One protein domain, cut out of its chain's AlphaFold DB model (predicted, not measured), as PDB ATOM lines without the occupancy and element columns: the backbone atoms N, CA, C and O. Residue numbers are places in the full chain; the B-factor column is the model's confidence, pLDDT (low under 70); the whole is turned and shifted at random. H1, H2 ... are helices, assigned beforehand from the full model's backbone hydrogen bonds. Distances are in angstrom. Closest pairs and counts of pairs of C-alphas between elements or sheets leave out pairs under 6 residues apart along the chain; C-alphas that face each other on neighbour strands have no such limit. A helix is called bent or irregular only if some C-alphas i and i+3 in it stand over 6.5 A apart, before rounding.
ATOM      1  N   GLU A 821     185.432 140.388 -65.931       90.50
ATOM      2  CA  GLU A 821     186.313 140.596 -64.768       90.50
ATOM      3  C   GLU A 821     186.063 141.956 -64.095       90.50
ATOM      4  O   GLU A 821     185.982 142.065 -62.872       90.50
ATOM      5  N   GLN A 822     185.917 143.009 -64.900       88.81
ATOM      6  CA  GLN A 822     185.687 144.357 -64.401       88.81
ATOM      7  C   GLN A 822     184.266 144.518 -63.840       88.81
ATOM      8  O   GLN A 822     184.088 145.242 -62.864       88.81
ATOM      9  N   LEU A 823     183.277 143.820 -64.408       90.19
ATOM     10  CA  LEU A 823     181.903 143.812 -63.902       90.19
ATOM     11  C   LEU A 823     181.798 143.141 -62.525       90.19
ATOM     12  O   LEU A 823     181.184 143.718 -61.634       90.19
ATOM     13  N   HIS A 824     182.460 141.999 -62.299       89.25
ATOM     14  CA  HIS A 824     182.506 141.372 -60.967       89.25
ATOM     15  C   HIS A 824     183.230 142.236 -59.926       89.25
ATOM     16  O   HIS A 824     182.856 142.262 -58.749       89.25
ATOM     17  N   ARG A 825     184.259 142.987 -60.348       89.88
ATOM     18  CA  ARG A 825     184.892 143.991 -59.479       89.88
ATOM     19  C   ARG A 825     183.903 145.090 -59.105       89.88
ATOM     20  O   ARG A 825     183.801 145.411 -57.927       89.88
ATOM     21  N   TYR A 826     183.140 145.612 -60.067       91.44
ATOM     22  CA  TYR A 826     182.110 146.614 -59.783       91.44
ATOM     23  C   TYR A 826     181.007 146.081 -58.866       91.44
ATOM     24  O   TYR A 826     180.623 146.780 -57.938       91.44
ATOM     25  N   GLU A 827     180.539 144.849 -59.058       90.00
ATOM     26  CA  GLU A 827     179.566 144.197 -58.167       90.00
ATOM     27  C   GLU A 827     180.084 144.113 -56.718       90.00
ATOM     28  O   GLU A 827     179.387 144.481 -55.772       90.00
ATOM     29  N   SER A 828     181.351 143.727 -56.540       87.25
ATOM     30  CA  SER A 828     181.994 143.676 -55.220       87.25
ATOM     31  C   SER A 828     182.148 145.068 -54.590       87.25
ATOM     32  O   SER A 828     181.900 145.249 -53.396       87.25
ATOM     33  N   GLU A 829     182.539 146.065 -55.391       87.69
ATOM     34  CA  GLU A 829     182.653 147.463 -54.961       87.69
ATOM     35  C   GLU A 829     181.287 148.038 -54.559       87.69
ATOM     36  O   GLU A 829     181.191 148.728 -53.547       87.69
ATOM     37  N   LEU A 830     180.217 147.706 -55.287       88.69
ATOM     38  CA  LEU A 830     178.848 148.125 -54.981       88.69
ATOM     39  C   LEU A 830     178.313 147.480 -53.700       88.69
ATOM     40  O   LEU A 830     177.708 148.174 -52.881       88.69
ATOM     41  N   ALA A 831     178.578 146.190 -53.483       85.31
ATOM     42  CA  ALA A 831     178.165 145.474 -52.276       85.31
ATOM     43  C   ALA A 831     178.844 146.011 -50.999       85.31
ATOM     44  O   ALA A 831     178.244 145.999 -49.922       85.31
ATOM     45  N   ALA A 832     180.075 146.524 -51.111       86.00
ATOM     46  CA  ALA A 832     180.815 147.111 -49.992       86.00
ATOM     47  C   ALA A 832     180.279 148.490 -49.550       86.00
ATOM     48  O   ALA A 832     180.535 148.927 -48.424       86.00
ATOM     49  N   LEU A 833     179.517 149.177 -50.407       84.50
ATOM     50  CA  LEU A 833     178.955 150.496 -50.120       84.50
ATOM     51  C   LEU A 833     177.694 150.377 -49.246       84.50
ATOM     52  O   LEU A 833     176.576 150.249 -49.750       84.50
ATOM     53  N   THR A 834     177.864 150.448 -47.921       78.19
ATOM     54  CA  THR A 834     176.777 150.400 -46.919       78.19
ATOM     55  C   THR A 834     176.691 151.694 -46.097       78.19
ATOM     56  O   THR A 834     177.644 152.467 -46.048       78.19
ATOM     57  N   GLY A 835     175.540 151.959 -45.463       75.94
ATOM     58  CA  GLY A 835     175.357 153.130 -44.583       75.94
ATOM     59  C   GLY A 835     175.181 154.479 -45.296       75.94
ATOM     60  O   GLY A 835     175.399 155.518 -44.682       75.94
ATOM     61  N   LEU A 836     174.800 154.458 -46.575       81.19
ATOM     62  CA  LEU A 836     174.619 155.643 -47.419       81.19
ATOM     63  C   LEU A 836     173.255 156.316 -47.210       81.19
ATOM     64  O   LEU A 836     172.291 155.681 -46.776       81.19
ATOM     65  N   SER A 837     173.154 157.592 -47.583       79.44
ATOM     66  CA  SER A 837     171.883 158.311 -47.640       79.44
ATOM     67  C   SER A 837     170.910 157.680 -48.656       79.44
ATOM     68  O   SER A 837     171.351 157.122 -49.667       79.44
ATOM     69  N   PRO A 838     169.580 157.821 -48.462       80.31
ATOM     70  CA  PRO A 838     168.573 157.202 -49.332       80.31
ATOM     71  C   PRO A 838     168.746 157.513 -50.827       80.31
ATOM     72  O   PRO A 838     168.479 156.669 -51.681       80.31
ATOM     73  N   GLU A 839     169.217 158.719 -51.155       77.62
ATOM     74  CA  GLU A 839     169.444 159.154 -52.536       77.62
ATOM     75  C   GLU A 839     170.620 158.425 -53.199       77.62
ATOM     76  O   GLU A 839     170.553 158.084 -54.380       77.62
ATOM     77  N   VAL A 840     171.710 158.189 -52.462       82.75
ATOM     78  CA  VAL A 840     172.892 157.485 -52.982       82.75
ATOM     79  C   VAL A 840     172.656 155.973 -52.977       82.75
ATOM     80  O   VAL A 840     173.102 155.292 -53.899       82.75
ATOM     81  N   THR A 841     171.870 155.452 -52.026       83.81
ATOM     82  CA  THR A 841     171.389 154.061 -52.037       83.81
ATOM     83  C   THR A 841     170.601 153.747 -53.309       83.81
ATOM     84  O   THR A 841     170.908 152.767 -53.981       83.81
ATOM     85  N   ALA A 842     169.657 154.609 -53.709       84.75
ATOM     86  CA  ALA A 842     168.879 154.402 -54.933       84.75
ATOM     87  C   ALA A 842     169.751 154.394 -56.206       84.75
ATOM     88  O   ALA A 842     169.515 153.598 -57.117       84.75
ATOM     89  N   LEU A 843     170.776 155.257 -56.268       84.94
ATOM     90  CA  LEU A 843     171.730 155.296 -57.383       84.94
ATOM     91  C   LEU A 843     172.585 154.017 -57.443       84.94
ATOM     92  O   LEU A 843     172.752 153.440 -58.519       84.94
ATOM     93  N   ARG A 844     173.098 153.568 -56.289       89.81
ATOM     94  CA  ARG A 844     173.857 152.317 -56.146       89.81
ATOM     95  C   ARG A 844     173.025 151.123 -56.613       89.81
ATOM     96  O   ARG A 844     173.504 150.357 -57.438       89.81
ATOM     97  N   ASP A 845     171.782 151.003 -56.151       87.69
ATOM     98  CA  ASP A 845     170.905 149.862 -56.466       87.69
ATOM     99  C   ASP A 845     170.540 149.807 -57.956       87.69
ATOM    100  O   ASP A 845     170.483 148.734 -58.562       87.69
ATOM    101  N   ALA A 846     170.333 150.968 -58.584       86.50
ATOM    102  CA  ALA A 846     170.109 151.046 -60.024       86.50
ATOM    103  C   ALA A 846     171.341 150.590 -60.829       86.50
ATOM    104  O   ALA A 846     171.192 149.894 -61.838       86.50
ATOM    105  N   LYS A 847     172.550 150.963 -60.387       89.75
ATOM    106  CA  LYS A 847     173.814 150.529 -61.002       89.75
ATOM    107  C   LYS A 847     174.079 149.040 -60.791       89.75
ATOM    108  O   LYS A 847     174.419 148.362 -61.758       89.75
ATOM    109  N   ASP A 848     173.848 148.535 -59.582       89.12
ATOM    110  CA  ASP A 848     173.986 147.118 -59.229       89.12
ATOM    111  C   ASP A 848     173.104 146.236 -60.117       89.12
ATOM    112  O   ASP A 848     173.593 145.323 -60.783       89.12
ATOM    113  N   LYS A 849     171.829 146.609 -60.282       89.62
ATOM    114  CA  LYS A 849     170.903 145.893 -61.167       89.62
ATOM    115  C   LYS A 849     171.373 145.845 -62.628       89.62
ATOM    116  O   LYS A 849     171.198 144.826 -63.298       89.62
ATOM    117  N   ALA A 850     171.941 146.936 -63.147       88.38
ATOM    118  CA  ALA A 850     172.440 146.993 -64.524       88.38
ATOM    119  C   ALA A 850     173.702 146.133 -64.727       88.38
ATOM    120  O   ALA A 850     173.846 145.473 -65.761       88.38
ATOM    121  N   ILE A 851     174.597 146.115 -63.735       91.81
ATOM    122  CA  ILE A 851     175.813 145.294 -63.748       91.81
ATOM    123  C   ILE A 851     175.463 143.808 -63.612       91.81
ATOM    124  O   ILE A 851     175.916 143.018 -64.439       91.81
ATOM    125  N   GLN A 852     174.579 143.428 -62.684       91.06
ATOM    126  CA  GLN A 852     174.112 142.042 -62.520       91.06
ATOM    127  C   GLN A 852     173.446 141.485 -63.786       91.06
ATOM    128  O   GLN A 852     173.685 140.334 -64.163       91.06
ATOM    129  N   ALA A 853     172.644 142.296 -64.485       89.38
ATOM    130  CA  ALA A 853     172.047 141.895 -65.760       89.38
ATOM    131  C   ALA A 853     173.115 141.628 -66.837       89.38
ATOM    132  O   ALA A 853     173.020 140.644 -67.573       89.38
ATOM    133  N   SER A 854     174.149 142.471 -66.894       90.25
ATOM    134  CA  SER A 854     175.244 142.352 -67.865       90.25
ATOM    135  C   SER A 854     176.147 141.146 -67.568       90.25
ATOM    136  O   SER A 854     176.509 140.414 -68.490       90.25
ATOM    137  N   ILE A 855     176.436 140.882 -66.287       91.12
ATOM    138  CA  ILE A 855     177.123 139.665 -65.820       91.12
ATOM    139  C   ILE A 855     176.327 138.427 -66.238       91.12
ATOM    140  O   ILE A 855     176.859 137.557 -66.925       91.12
ATOM    141  N   SER A 856     175.031 138.384 -65.912       89.69
ATOM    142  CA  SER A 856     174.164 137.237 -66.220       89.69
ATOM    143  C   SER A 856     174.144 136.920 -67.719       89.69
ATOM    144  O   SER A 856     174.303 135.765 -68.109       89.69
ATOM    145  N   GLN A 857     174.017 137.945 -68.568       90.06
ATOM    146  CA  GLN A 857     174.021 137.782 -70.022       90.06
ATOM    147  C   GLN A 857     175.367 137.250 -70.545       90.06
ATOM    148  O   GLN A 857     175.398 136.363 -71.404       90.06
ATOM    149  N   ALA A 858     176.484 137.775 -70.032       88.75
ATOM    150  CA  ALA A 858     177.819 137.327 -70.416       88.75
ATOM    151  C   ALA A 858     178.071 135.869 -69.995       88.75
ATOM    152  O   ALA A 858     178.585 135.080 -70.793       88.75
ATOM    153  N   GLU A 859     177.669 135.481 -68.786       91.00
ATOM    154  CA  GLU A 859     177.803 134.109 -68.292       91.00
ATOM    155  C   GLU A 859     176.876 133.118 -69.005       91.00
ATOM    156  O   GLU A 859     177.261 131.972 -69.239       91.00
ATOM    157  N   GLU A 860     175.652 133.517 -69.358       90.69
ATOM    158  CA  GLU A 860     174.730 132.674 -70.129       90.69
ATOM    159  C   GLU A 860     175.287 132.400 -71.533       90.69
ATOM    160  O   GLU A 860     175.299 131.254 -71.991       90.69
ATOM    161  N   LYS A 861     175.857 133.427 -72.180       90.06
ATOM    162  CA  LYS A 861     176.564 133.281 -73.458       90.06
ATOM    163  C   LYS A 861     177.769 132.337 -73.336       90.06
ATOM    164  O   LYS A 861     177.938 131.468 -74.193       90.06
ATOM    165  N   ALA A 862     178.570 132.454 -72.273       88.81
ATOM    166  CA  ALA A 862     179.707 131.561 -72.032       88.81
ATOM    167  C   ALA A 862     179.252 130.107 -71.831       88.81
ATOM    168  O   ALA A 862     179.764 129.201 -72.490       88.81
ATOM    169  N   ARG A 863     178.223 129.891 -70.999       91.12
ATOM    170  CA  ARG A 863     177.606 128.575 -70.774       91.12
ATOM    171  C   ARG A 863     177.102 127.948 -72.068       91.12
ATOM    172  O   ARG A 863     177.392 126.783 -72.329       91.12
ATOM    173  N   ALA A 864     176.397 128.716 -72.897       90.25
ATOM    174  CA  ALA A 864     175.892 128.238 -74.178       90.25
ATOM    175  C   ALA A 864     177.027 127.834 -75.134       90.25
ATOM    176  O   ALA A 864     176.929 126.807 -75.810       90.25
ATOM    177  N   LEU A 865     178.123 128.600 -75.173       90.38
ATOM    178  CA  LEU A 865     179.293 128.273 -75.991       90.38
ATOM    179  C   LEU A 865     179.981 126.986 -75.522       90.38
ATOM    180  O   LEU A 865     180.276 126.133 -76.360       90.38
ATOM    181  N   VAL A 866     180.183 126.819 -74.212       89.75
ATOM    182  CA  VAL A 866     180.797 125.612 -73.628       89.75
ATOM    183  C   VAL A 866     179.912 124.380 -73.838       89.75
ATOM    184  O   VAL A 866     180.399 123.351 -74.301       89.75
ATOM    185  N   ALA A 867     178.603 124.484 -73.590       87.44
ATOM    186  CA  ALA A 867     177.664 123.386 -73.822       87.44
ATOM    187  C   ALA A 867     177.625 122.978 -75.304       87.44
ATOM    188  O   ALA A 867     177.641 121.792 -75.635       87.44
ATOM    189  N   LYS A 868     177.645 123.959 -76.216       87.19
ATOM    190  CA  LYS A 868     177.703 123.683 -77.652       87.19
ATOM    191  C   LYS A 868     178.979 122.924 -78.015       87.19
ATOM    192  O   LYS A 868     178.866 121.941 -78.740       87.19
ATOM    193  N   ALA A 869     180.136 123.297 -77.461       86.25
ATOM    194  CA  ALA A 869     181.424 122.637 -77.711       86.25
ATOM    195  C   ALA A 869     181.386 121.113 -77.492       86.25
ATOM    196  O   ALA A 869     181.996 120.365 -78.251       86.25
ATOM    197  N   GLN A 870     180.621 120.657 -76.494       81.62
ATOM    198  CA  GLN A 870     180.488 119.240 -76.131       81.62
ATOM    199  C   GLN A 870     179.630 118.424 -77.116       81.62
ATOM    200  O   GLN A 870     179.724 117.200 -77.141       81.62
ATOM    201  N   SER A 871     178.805 119.084 -77.936       81.25
ATOM    202  CA  SER A 871     177.837 118.438 -78.843       81.25
ATOM    203  C   SER A 871     178.202 118.524 -80.329       81.25
ATOM    204  O   SER A 871     177.488 117.988 -81.174       81.25
ATOM    205  N   ILE A 872     179.306 119.195 -80.667       84.38
ATOM    206  CA  ILE A 872     179.721 119.391 -82.059       84.38
ATOM    207  C   ILE A 872     180.194 118.069 -82.662       84.38
ATOM    208  O   ILE A 872     181.053 117.389 -82.099       84.38
ATOM    209  N   SER A 873     179.674 117.737 -83.845       76.38
ATOM    210  CA  SER A 873     179.958 116.458 -84.509       76.38
ATOM    211  C   SER A 873     180.476 116.597 -85.941       76.38
ATOM    212  O   SER A 873     181.017 115.637 -86.489       76.38
ATOM    213  N   THR A 874     180.361 117.783 -86.550       79.94
ATOM    214  CA  THR A 874     180.741 118.005 -87.953       79.94
ATOM    215  C   THR A 874     181.812 119.082 -88.122       79.94
ATOM    216  O   THR A 874     181.884 120.045 -87.363       79.94
ATOM    217  N   GLN A 875     182.616 118.966 -89.186       80.00
ATOM    218  CA  GLN A 875     183.688 119.923 -89.500       80.00
ATOM    219  C   GLN A 875     183.171 121.367 -89.671       80.00
ATOM    220  O   GLN A 875     183.794 122.319 -89.212       80.00
ATOM    221  N   ALA A 876     182.005 121.538 -90.302       79.75
ATOM    222  CA  ALA A 876     181.414 122.856 -90.535       79.75
ATOM    223  C   ALA A 876     180.943 123.527 -89.231       79.75
ATOM    224  O   ALA A 876     181.093 124.740 -89.059       79.75
ATOM    225  N   GLU A 877     180.397 122.743 -88.297       85.44
ATOM    226  CA  GLU A 877     180.017 123.225 -86.966       85.44
ATOM    227  C   GLU A 877     181.246 123.609 -86.137       85.44
ATOM    228  O   GLU A 877     181.208 124.636 -85.457       85.44
ATOM    229  N   ILE A 878     182.337 122.839 -86.242       86.69
ATOM    230  CA  ILE A 878     183.627 123.141 -85.604       86.69
ATOM    231  C   ILE A 878     184.155 124.501 -86.072       86.69
ATOM    232  O   ILE A 878     184.439 125.365 -85.241       86.69
ATOM    233  N   ASP A 879     184.233 124.732 -87.385       83.69
ATOM    234  CA  ASP A 879     184.771 125.981 -87.940       83.69
ATOM    235  C   ASP A 879     183.925 127.204 -87.553       83.69
ATOM    236  O   ASP A 879     184.458 128.277 -87.247       83.69
ATOM    237  N   SER A 880     182.596 127.057 -87.549       87.31
ATOM    238  CA  SER A 880     181.688 128.123 -87.119       87.31
ATOM    239  C   SER A 880     181.815 128.411 -85.626       87.31
ATOM    240  O   SER A 880     181.787 129.577 -85.230       87.31
ATOM    241  N   TRP A 881     181.929 127.372 -84.797       93.75
ATOM    242  CA  TRP A 881     182.042 127.524 -83.352       93.75
ATOM    243  C   TRP A 881     183.394 128.131 -82.957       93.75
ATOM    244  O   TRP A 881     183.417 129.077 -82.174       93.75
ATOM    245  N   LEU A 882     184.502 127.684 -83.563       89.94
ATOM    246  CA  LEU A 882     185.840 128.226 -83.296       89.94
ATOM    247  C   LEU A 882     185.925 129.725 -83.610       89.94
ATOM    248  O   LEU A 882     186.558 130.466 -82.860       89.94
ATOM    249  N   LYS A 883     185.279 130.206 -84.681       89.38
ATOM    250  CA  LYS A 883     185.229 131.648 -84.993       89.38
ATOM    251  C   LYS A 883     184.509 132.453 -83.910       89.38
ATOM    252  O   LYS A 883     185.016 133.493 -83.492       89.38
ATOM    253  N   GLU A 884     183.354 131.973 -83.458       89.88
ATOM    254  CA  GLU A 884     182.537 132.662 -82.450       89.88
ATOM    255  C   GLU A 884     183.190 132.636 -81.059       89.88
ATOM    256  O   GLU A 884     183.233 133.659 -80.366       89.88
ATOM    257  N   ALA A 885     183.776 131.496 -80.679       90.12
ATOM    258  CA  ALA A 885     184.502 131.333 -79.424       90.12
ATOM    259  C   ALA A 885     185.753 132.226 -79.374       90.12
ATOM    260  O   ALA A 885     185.934 132.968 -78.411       90.12
ATOM    261  N   ASN A 886     186.568 132.252 -80.439       88.69
ATOM    262  CA  ASN A 886     187.760 133.109 -80.500       88.69
ATOM    263  C   ASN A 886     187.421 134.607 -80.479       88.69
ATOM    264  O   ASN A 886     188.146 135.395 -79.871       88.69
ATOM    265  N   ARG A 887     186.315 135.019 -81.113       88.12
ATOM    266  CA  ARG A 887     185.846 136.413 -81.064       88.12
ATOM    267  C   ARG A 887     185.443 136.823 -79.646       88.12
ATOM    268  O   ARG A 887     185.749 137.941 -79.235       88.12
ATOM    269  N   SER A 888     184.785 135.920 -78.920       86.81
ATOM    270  CA  SER A 888     184.263 136.180 -77.574       86.81
ATOM    271  C   SER A 888     185.315 135.996 -76.469       86.81
ATOM    272  O   SER A 888     185.145 136.525 -75.379       86.81
ATOM    273  N   LEU A 889     186.437 135.315 -76.732       87.31
ATOM    274  CA  LEU A 889     187.459 134.985 -75.726       87.31
ATOM    275  C   LEU A 889     188.019 136.217 -74.985       87.31
ATOM    276  O   LEU A 889     188.214 136.195 -73.771       87.31
ATOM    277  N   ASN A 890     188.217 137.332 -75.695       85.00
ATOM    278  CA  ASN A 890     188.704 138.580 -75.094       85.00
ATOM    279  C   ASN A 890     187.718 139.210 -74.089       85.00
ATOM    280  O   ASN A 890     188.152 139.991 -73.240       85.00
ATOM    281  N   GLU A 891     186.420 138.902 -74.185       86.19
ATOM    282  CA  GLU A 891     185.366 139.429 -73.299       86.19
ATOM    283  C   GLU A 891     185.448 138.807 -71.893       86.19
ATOM    284  O   GLU A 891     185.098 139.459 -70.907       86.19
ATOM    285  N   TYR A 892     185.989 137.585 -71.797       90.88
ATOM    286  CA  TYR A 892     186.072 136.792 -70.565       90.88
ATOM    287  C   TYR A 892     187.447 136.818 -69.896       90.88
ATOM    288  O   TYR A 892     187.604 136.264 -68.810       90.88
ATOM    289  N   LYS A 893     188.453 137.439 -70.521       85.25
ATOM    290  CA  LYS A 893     189.833 137.467 -70.019       85.25
ATOM    291  C   LYS A 893     189.892 137.914 -68.553       85.25
ATOM    292  O   LYS A 893     189.361 138.971 -68.230       85.25
ATOM    293  N   GLY A 894     190.560 137.117 -67.713       83.31
ATOM    294  CA  GLY A 894     190.651 137.347 -66.266       83.31
ATOM    295  C   GLY A 894     189.529 136.707 -65.436       83.31
ATOM    296  O   GLY A 894     189.431 136.987 -64.248       83.31
ATOM    297  N   THR A 895     188.688 135.856 -66.039       89.62
ATOM    298  CA  THR A 895     187.618 135.101 -65.356       89.62
ATOM    299  C   THR A 895     187.769 133.595 -65.575       89.62
ATOM    300  O   THR A 895     188.413 133.179 -66.536       89.62
ATOM    301  N   GLU A 896     187.113 132.774 -64.751       87.69
ATOM    302  CA  GLU A 896     187.100 131.304 -64.901       87.69
ATOM    303  C   GLU A 896     186.516 130.847 -66.256       87.69
ATOM    304  O   GLU A 896     186.889 129.801 -66.797       87.69
ATOM    305  N   TRP A 897     185.642 131.659 -66.864       90.56
ATOM    306  CA  TRP A 897     185.096 131.404 -68.199       90.56
ATOM    307  C   TRP A 897     186.140 131.531 -69.307       90.56
ATOM    308  O   TRP A 897     185.992 130.869 -70.332       90.56
ATOM    309  N   TYR A 898     187.195 132.334 -69.119       89.81
ATOM    310  CA  TYR A 898     188.304 132.399 -70.075       89.81
ATOM    311  C   TYR A 898     189.010 131.052 -70.157       89.81
ATOM    312  O   TYR A 898     189.111 130.493 -71.245       89.81
ATOM    313  N   ASP A 899     189.408 130.505 -69.008       87.50
ATOM    314  CA  ASP A 899     190.106 129.221 -68.941       87.50
ATOM    315  C   ASP A 899     189.200 128.091 -69.449       87.50
ATOM    316  O   ASP A 899     189.631 127.235 -70.220       87.50
ATOM    317  N   THR A 900     187.911 128.130 -69.098       89.88
ATOM    318  CA  THR A 900     186.923 127.145 -69.562       89.88
ATOM    319  C   THR A 900     186.727 127.202 -71.085       89.88
ATOM    320  O   THR A 900     186.688 126.165 -71.750       89.88
ATOM    321  N   LEU A 901     186.626 128.400 -71.671       90.19
ATOM    322  CA  LEU A 901     186.502 128.570 -73.121       90.19
ATOM    323  C   LEU A 901     187.807 128.243 -73.850       90.19
ATOM    324  O   LEU A 901     187.754 127.661 -74.928       90.19
ATOM    325  N   GLU A 902     188.966 128.562 -73.279       90.56
ATOM    326  CA  GLU A 902     190.275 128.217 -73.842       90.56
ATOM    327  C   GLU A 902     190.492 126.693 -73.853       90.56
ATOM    328  O   GLU A 902     190.937 126.129 -74.859       90.56
ATOM    329  N   GLN A 903     190.078 126.000 -72.788       89.12
ATOM    330  CA  GLN A 903     190.036 124.537 -72.739       89.12
ATOM    331  C   GLN A 903     189.079 123.965 -73.792       89.12
ATOM    332  O   GLN A 903     189.466 123.059 -74.534       89.12
ATOM    333  N   ALA A 904     187.874 124.528 -73.929       88.88
ATOM    334  CA  ALA A 904     186.914 124.112 -74.951       88.88
ATOM    335  C   ALA A 904     187.446 124.355 -76.378       88.88
ATOM    336  O   ALA A 904     187.308 123.493 -77.245       88.88
ATOM    337  N   ILE A 905     188.116 125.487 -76.629       90.50
ATOM    338  CA  ILE A 905     188.775 125.792 -77.909       90.50
ATOM    339  C   ILE A 905     189.870 124.773 -78.198       90.50
ATOM    340  O   ILE A 905     189.946 124.246 -79.310       90.50
ATOM    341  N   THR A 906     190.688 124.451 -77.198       89.31
ATOM    342  CA  THR A 906     191.745 123.443 -77.321       89.31
ATOM    343  C   THR A 906     191.154 122.068 -77.638       89.31
ATOM    344  O   THR A 906     191.621 121.390 -78.555       89.31
ATOM    345  N   GLN A 907     190.086 121.671 -76.945       86.19
ATOM    346  CA  GLN A 907     189.377 120.410 -77.167       86.19
ATOM    347  C   GLN A 907     188.774 120.331 -78.575       86.19
ATOM    348  O   GLN A 907     189.042 119.374 -79.302       86.19
ATOM    349  N   VAL A 908     188.026 121.351 -79.004       88.44
ATOM    350  CA  VAL A 908     187.403 121.391 -80.337       88.44
ATOM    351  C   VAL A 908     188.458 121.473 -81.447       88.44
ATOM    352  O   VAL A 908     188.296 120.862 -82.502       88.44
ATOM    353  N   THR A 909     189.588 122.144 -81.213       87.62
ATOM    354  CA  THR A 909     190.714 122.153 -82.163       87.62
ATOM    355  C   THR A 909     191.341 120.764 -82.296       87.62
ATOM    356  O   THR A 909     191.627 120.324 -83.411       87.62
ATOM    357  N   ARG A 910     191.493 120.023 -81.187       86.62
ATOM    358  CA  ARG A 910     191.915 118.611 -81.225       86.62
ATOM    359  C   ARG A 910     190.909 117.745 -81.988       86.62
ATOM    360  O   ARG A 910     191.337 116.892 -82.764       86.62
ATOM    361  N   TYR A 911     189.604 117.988 -81.828       87.69
ATOM    362  CA  TYR A 911     188.562 117.301 -82.607       87.69
ATOM    363  C   TYR A 911     188.704 117.592 -84.102       87.69
ATOM    364  O   TYR A 911     188.645 116.666 -84.907       87.69
ATOM    365  N   ASN A 912     188.965 118.848 -84.464       86.38
ATOM    366  CA  ASN A 912     189.122 119.279 -85.851       86.38
ATOM    367  C   ASN A 912     190.263 118.544 -86.564       86.38
ATOM    368  O   ASN A 912     190.089 118.004 -87.658       86.38
ATOM    369  N   SER A 913     191.433 118.510 -85.918       85.62
ATOM    370  CA  SER A 913     192.619 117.837 -86.447       85.62
ATOM    371  C   SER A 913     192.385 116.335 -86.582       85.62
ATOM    372  O   SER A 913     192.675 115.760 -87.630       85.62
ATOM    373  N   TYR A 914     191.784 115.715 -85.562       88.31
ATOM    374  CA  TYR A 914     191.485 114.289 -85.583       88.31
ATOM    375  C   TYR A 914     190.473 113.908 -86.668       88.31
ATOM    376  O   TYR A 914     190.716 112.967 -87.418       88.31
ATOM    377  N   LEU A 915     189.358 114.635 -86.804       85.94
ATOM    378  CA  LEU A 915     188.366 114.362 -87.850       85.94
ATOM    379  C   LEU A 915     188.950 114.564 -89.254       85.94
ATOM    380  O   LEU A 915     188.610 113.815 -90.174       85.94
ATOM    381  N   GLY A 916     189.867 115.522 -89.420       85.12
ATOM    382  CA  GLY A 916     190.639 115.696 -90.650       85.12
ATOM    383  C   GLY A 916     191.499 114.473 -90.986       85.12
ATOM    384  O   GLY A 916     191.420 113.945 -92.100       85.12
ATOM    385  N   GLU A 917     192.280 113.976 -90.024       86.25
ATOM    386  CA  GLU A 917     193.100 112.768 -90.196       86.25
ATOM    387  C   GLU A 917     192.251 111.511 -90.411       86.25
ATOM    388  O   GLU A 917     192.537 110.716 -91.311       86.25
ATOM    389  N   LEU A 918     191.164 111.359 -89.655       87.81
ATOM    390  CA  LEU A 918     190.244 110.234 -89.761       87.81
ATOM    391  C   LEU A 918     189.556 110.199 -91.128       87.81
ATOM    392  O   LEU A 918     189.463 109.134 -91.733       87.81
ATOM    393  N   ASN A 919     189.138 111.350 -91.665       85.38
ATOM    394  CA  ASN A 919     188.600 111.437 -93.024       85.38
ATOM    395  C   ASN A 919     189.648 111.076 -94.085       85.38
ATOM    396  O   ASN A 919     189.312 110.440 -95.088       85.38
ATOM    397  N   ARG A 920     190.923 111.430 -93.868       86.81
ATOM    398  CA  ARG A 920     192.019 111.025 -94.759       86.81
ATOM    399  C   ARG A 920     192.217 109.509 -94.747       86.81
ATOM    400  O   ARG A 920     192.282 108.904 -95.815       86.81
ATOM    401  N   LEU A 921     192.277 108.900 -93.560       87.56
ATOM    402  CA  LEU A 921     192.451 107.453 -93.388       87.56
ATOM    403  C   LEU A 921     191.233 106.672 -93.898       87.56
ATOM    404  O   LEU A 921     191.380 105.713 -94.652       87.56
ATOM    405  N   LYS A 922     190.016 107.122 -93.577       84.25
ATOM    406  CA  LYS A 922     188.766 106.530 -94.074       84.25
ATOM    407  C   LYS A 922     188.749 106.461 -95.601       84.25
ATOM    408  O   LYS A 922     188.362 105.437 -96.154       84.25
ATOM    409  N   ASN A 923     189.217 107.494 -96.294       84.31
ATOM    410  CA  ASN A 923     189.210 107.534 -97.758       84.31
ATOM    411  C   ASN A 923     190.456 106.913 -98.417       84.31
ATOM    412  O   ASN A 923     190.549 106.892 -99.644       84.31
ATOM    413  N   GLN A 924     191.396 106.366 -97.641       87.88
ATOM    414  CA  GLN A 924     192.597 105.737 -98.182       87.88
ATOM    415  C   GLN A 924     192.249 104.420 -98.909       87.88
ATOM    416  O   GLN A 924     191.546 103.571 -98.346       87.88
TER     417      GLN A 924
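AT A GLANCE: This is residues 821 to 924 of the 1066 residues of an uncharacterized protein of Ardenticatenales bacterium (UniProt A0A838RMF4). This is a long, thin rod of helices laid lengthwise, with the longest helix, H2, as its backbone: H1 folds back along the first part of H2, and the pair H3 and H4 is set beside its last part. H4 is shifted lengthwise against H2 and runs on past it, so that residues 917 to 924 stick out at one end. The printed part has 104 residues with four named helices, H1, H2, H3 and H4 along the chain, and no named strand; the class is all helix. The whole is extended, with a radius of gyration of the C-alphas of 20.0 A, and the C-alphas span 76 by 18 by 17 A.

HOW THE PARTS SIT: H1, residues 821 to 832, and H2, residues 838 to 871, form a helical hairpin: they touch, closest at the C-alphas of Leu 823 and Ile 851, 6.3 A apart, and run opposite ways at a steep tilt of 35.2 degrees, only just past shallow. H2 touches H1 with residues 844 to 855 alone. H2 is the hub, touching the three other helices. H3, residues 875 to 892, only just touches H2, with 3 pairs of C-alphas within 8 A, the closest being those of Leu 865 and Ala 885, 6.9 A apart; this helical hairpin has a shallow tilt of 25 degrees, opposite ways, and involves residues 865 to 869 of H2 and 881 to 885 of H3 alone. H3 and H4, residues 896 to 922, are a third helical hairpin, touching at a shallow tilt of 18 degrees, opposite ways, with the C-alphas of Tyr 892 and Tyr 898 closest at 5.0 A. H4 touches H2 with residues 897 to 908 alone, against residues 859 to 869 of H2; the closest C-alphas, of Ala 869 and Ala 904, are 6.3 A apart, and the two run the same way at a shallow tilt of 16 degrees. H2, H3 and H4 form an up and down bundle, each running against the one before it. H1 and H3 are close but not clearly touching, and H1 and H4 are apart. Every O i to N i+4 pair is within hydrogen-bond range in H1 and H4, against 29 of 30 in H2 and 11 of 14 in H3.

IN THESE COORDINATES: H1 begins at C-alpha 821, (186.313, 140.596, -64.768), and is 17.1 A long from first to last C-alpha. H2 is 49.6 A long, from C-alpha 838 at (168.573, 157.202, -49.332). H3, 25.5 A long, has a kink of 34 degrees near residue 886 and is irregular, but only just: C-alphas 887 and 890 are 7.0 A apart. H4, 38.3 A long, ends at C-alpha 922, (188.766, 106.530, -94.074).

THE WHOLE: The C-alphas of Ser 837 and Gln 924, the two farthest apart, are 75.8 A apart. Without residues 917 to 924, which stand free, the body spans 63 by 18 by 17 A. The printed part has no cut, and its three links are tight. The mean pLDDT of the printed part is 87.1, and no printed residue is under 70.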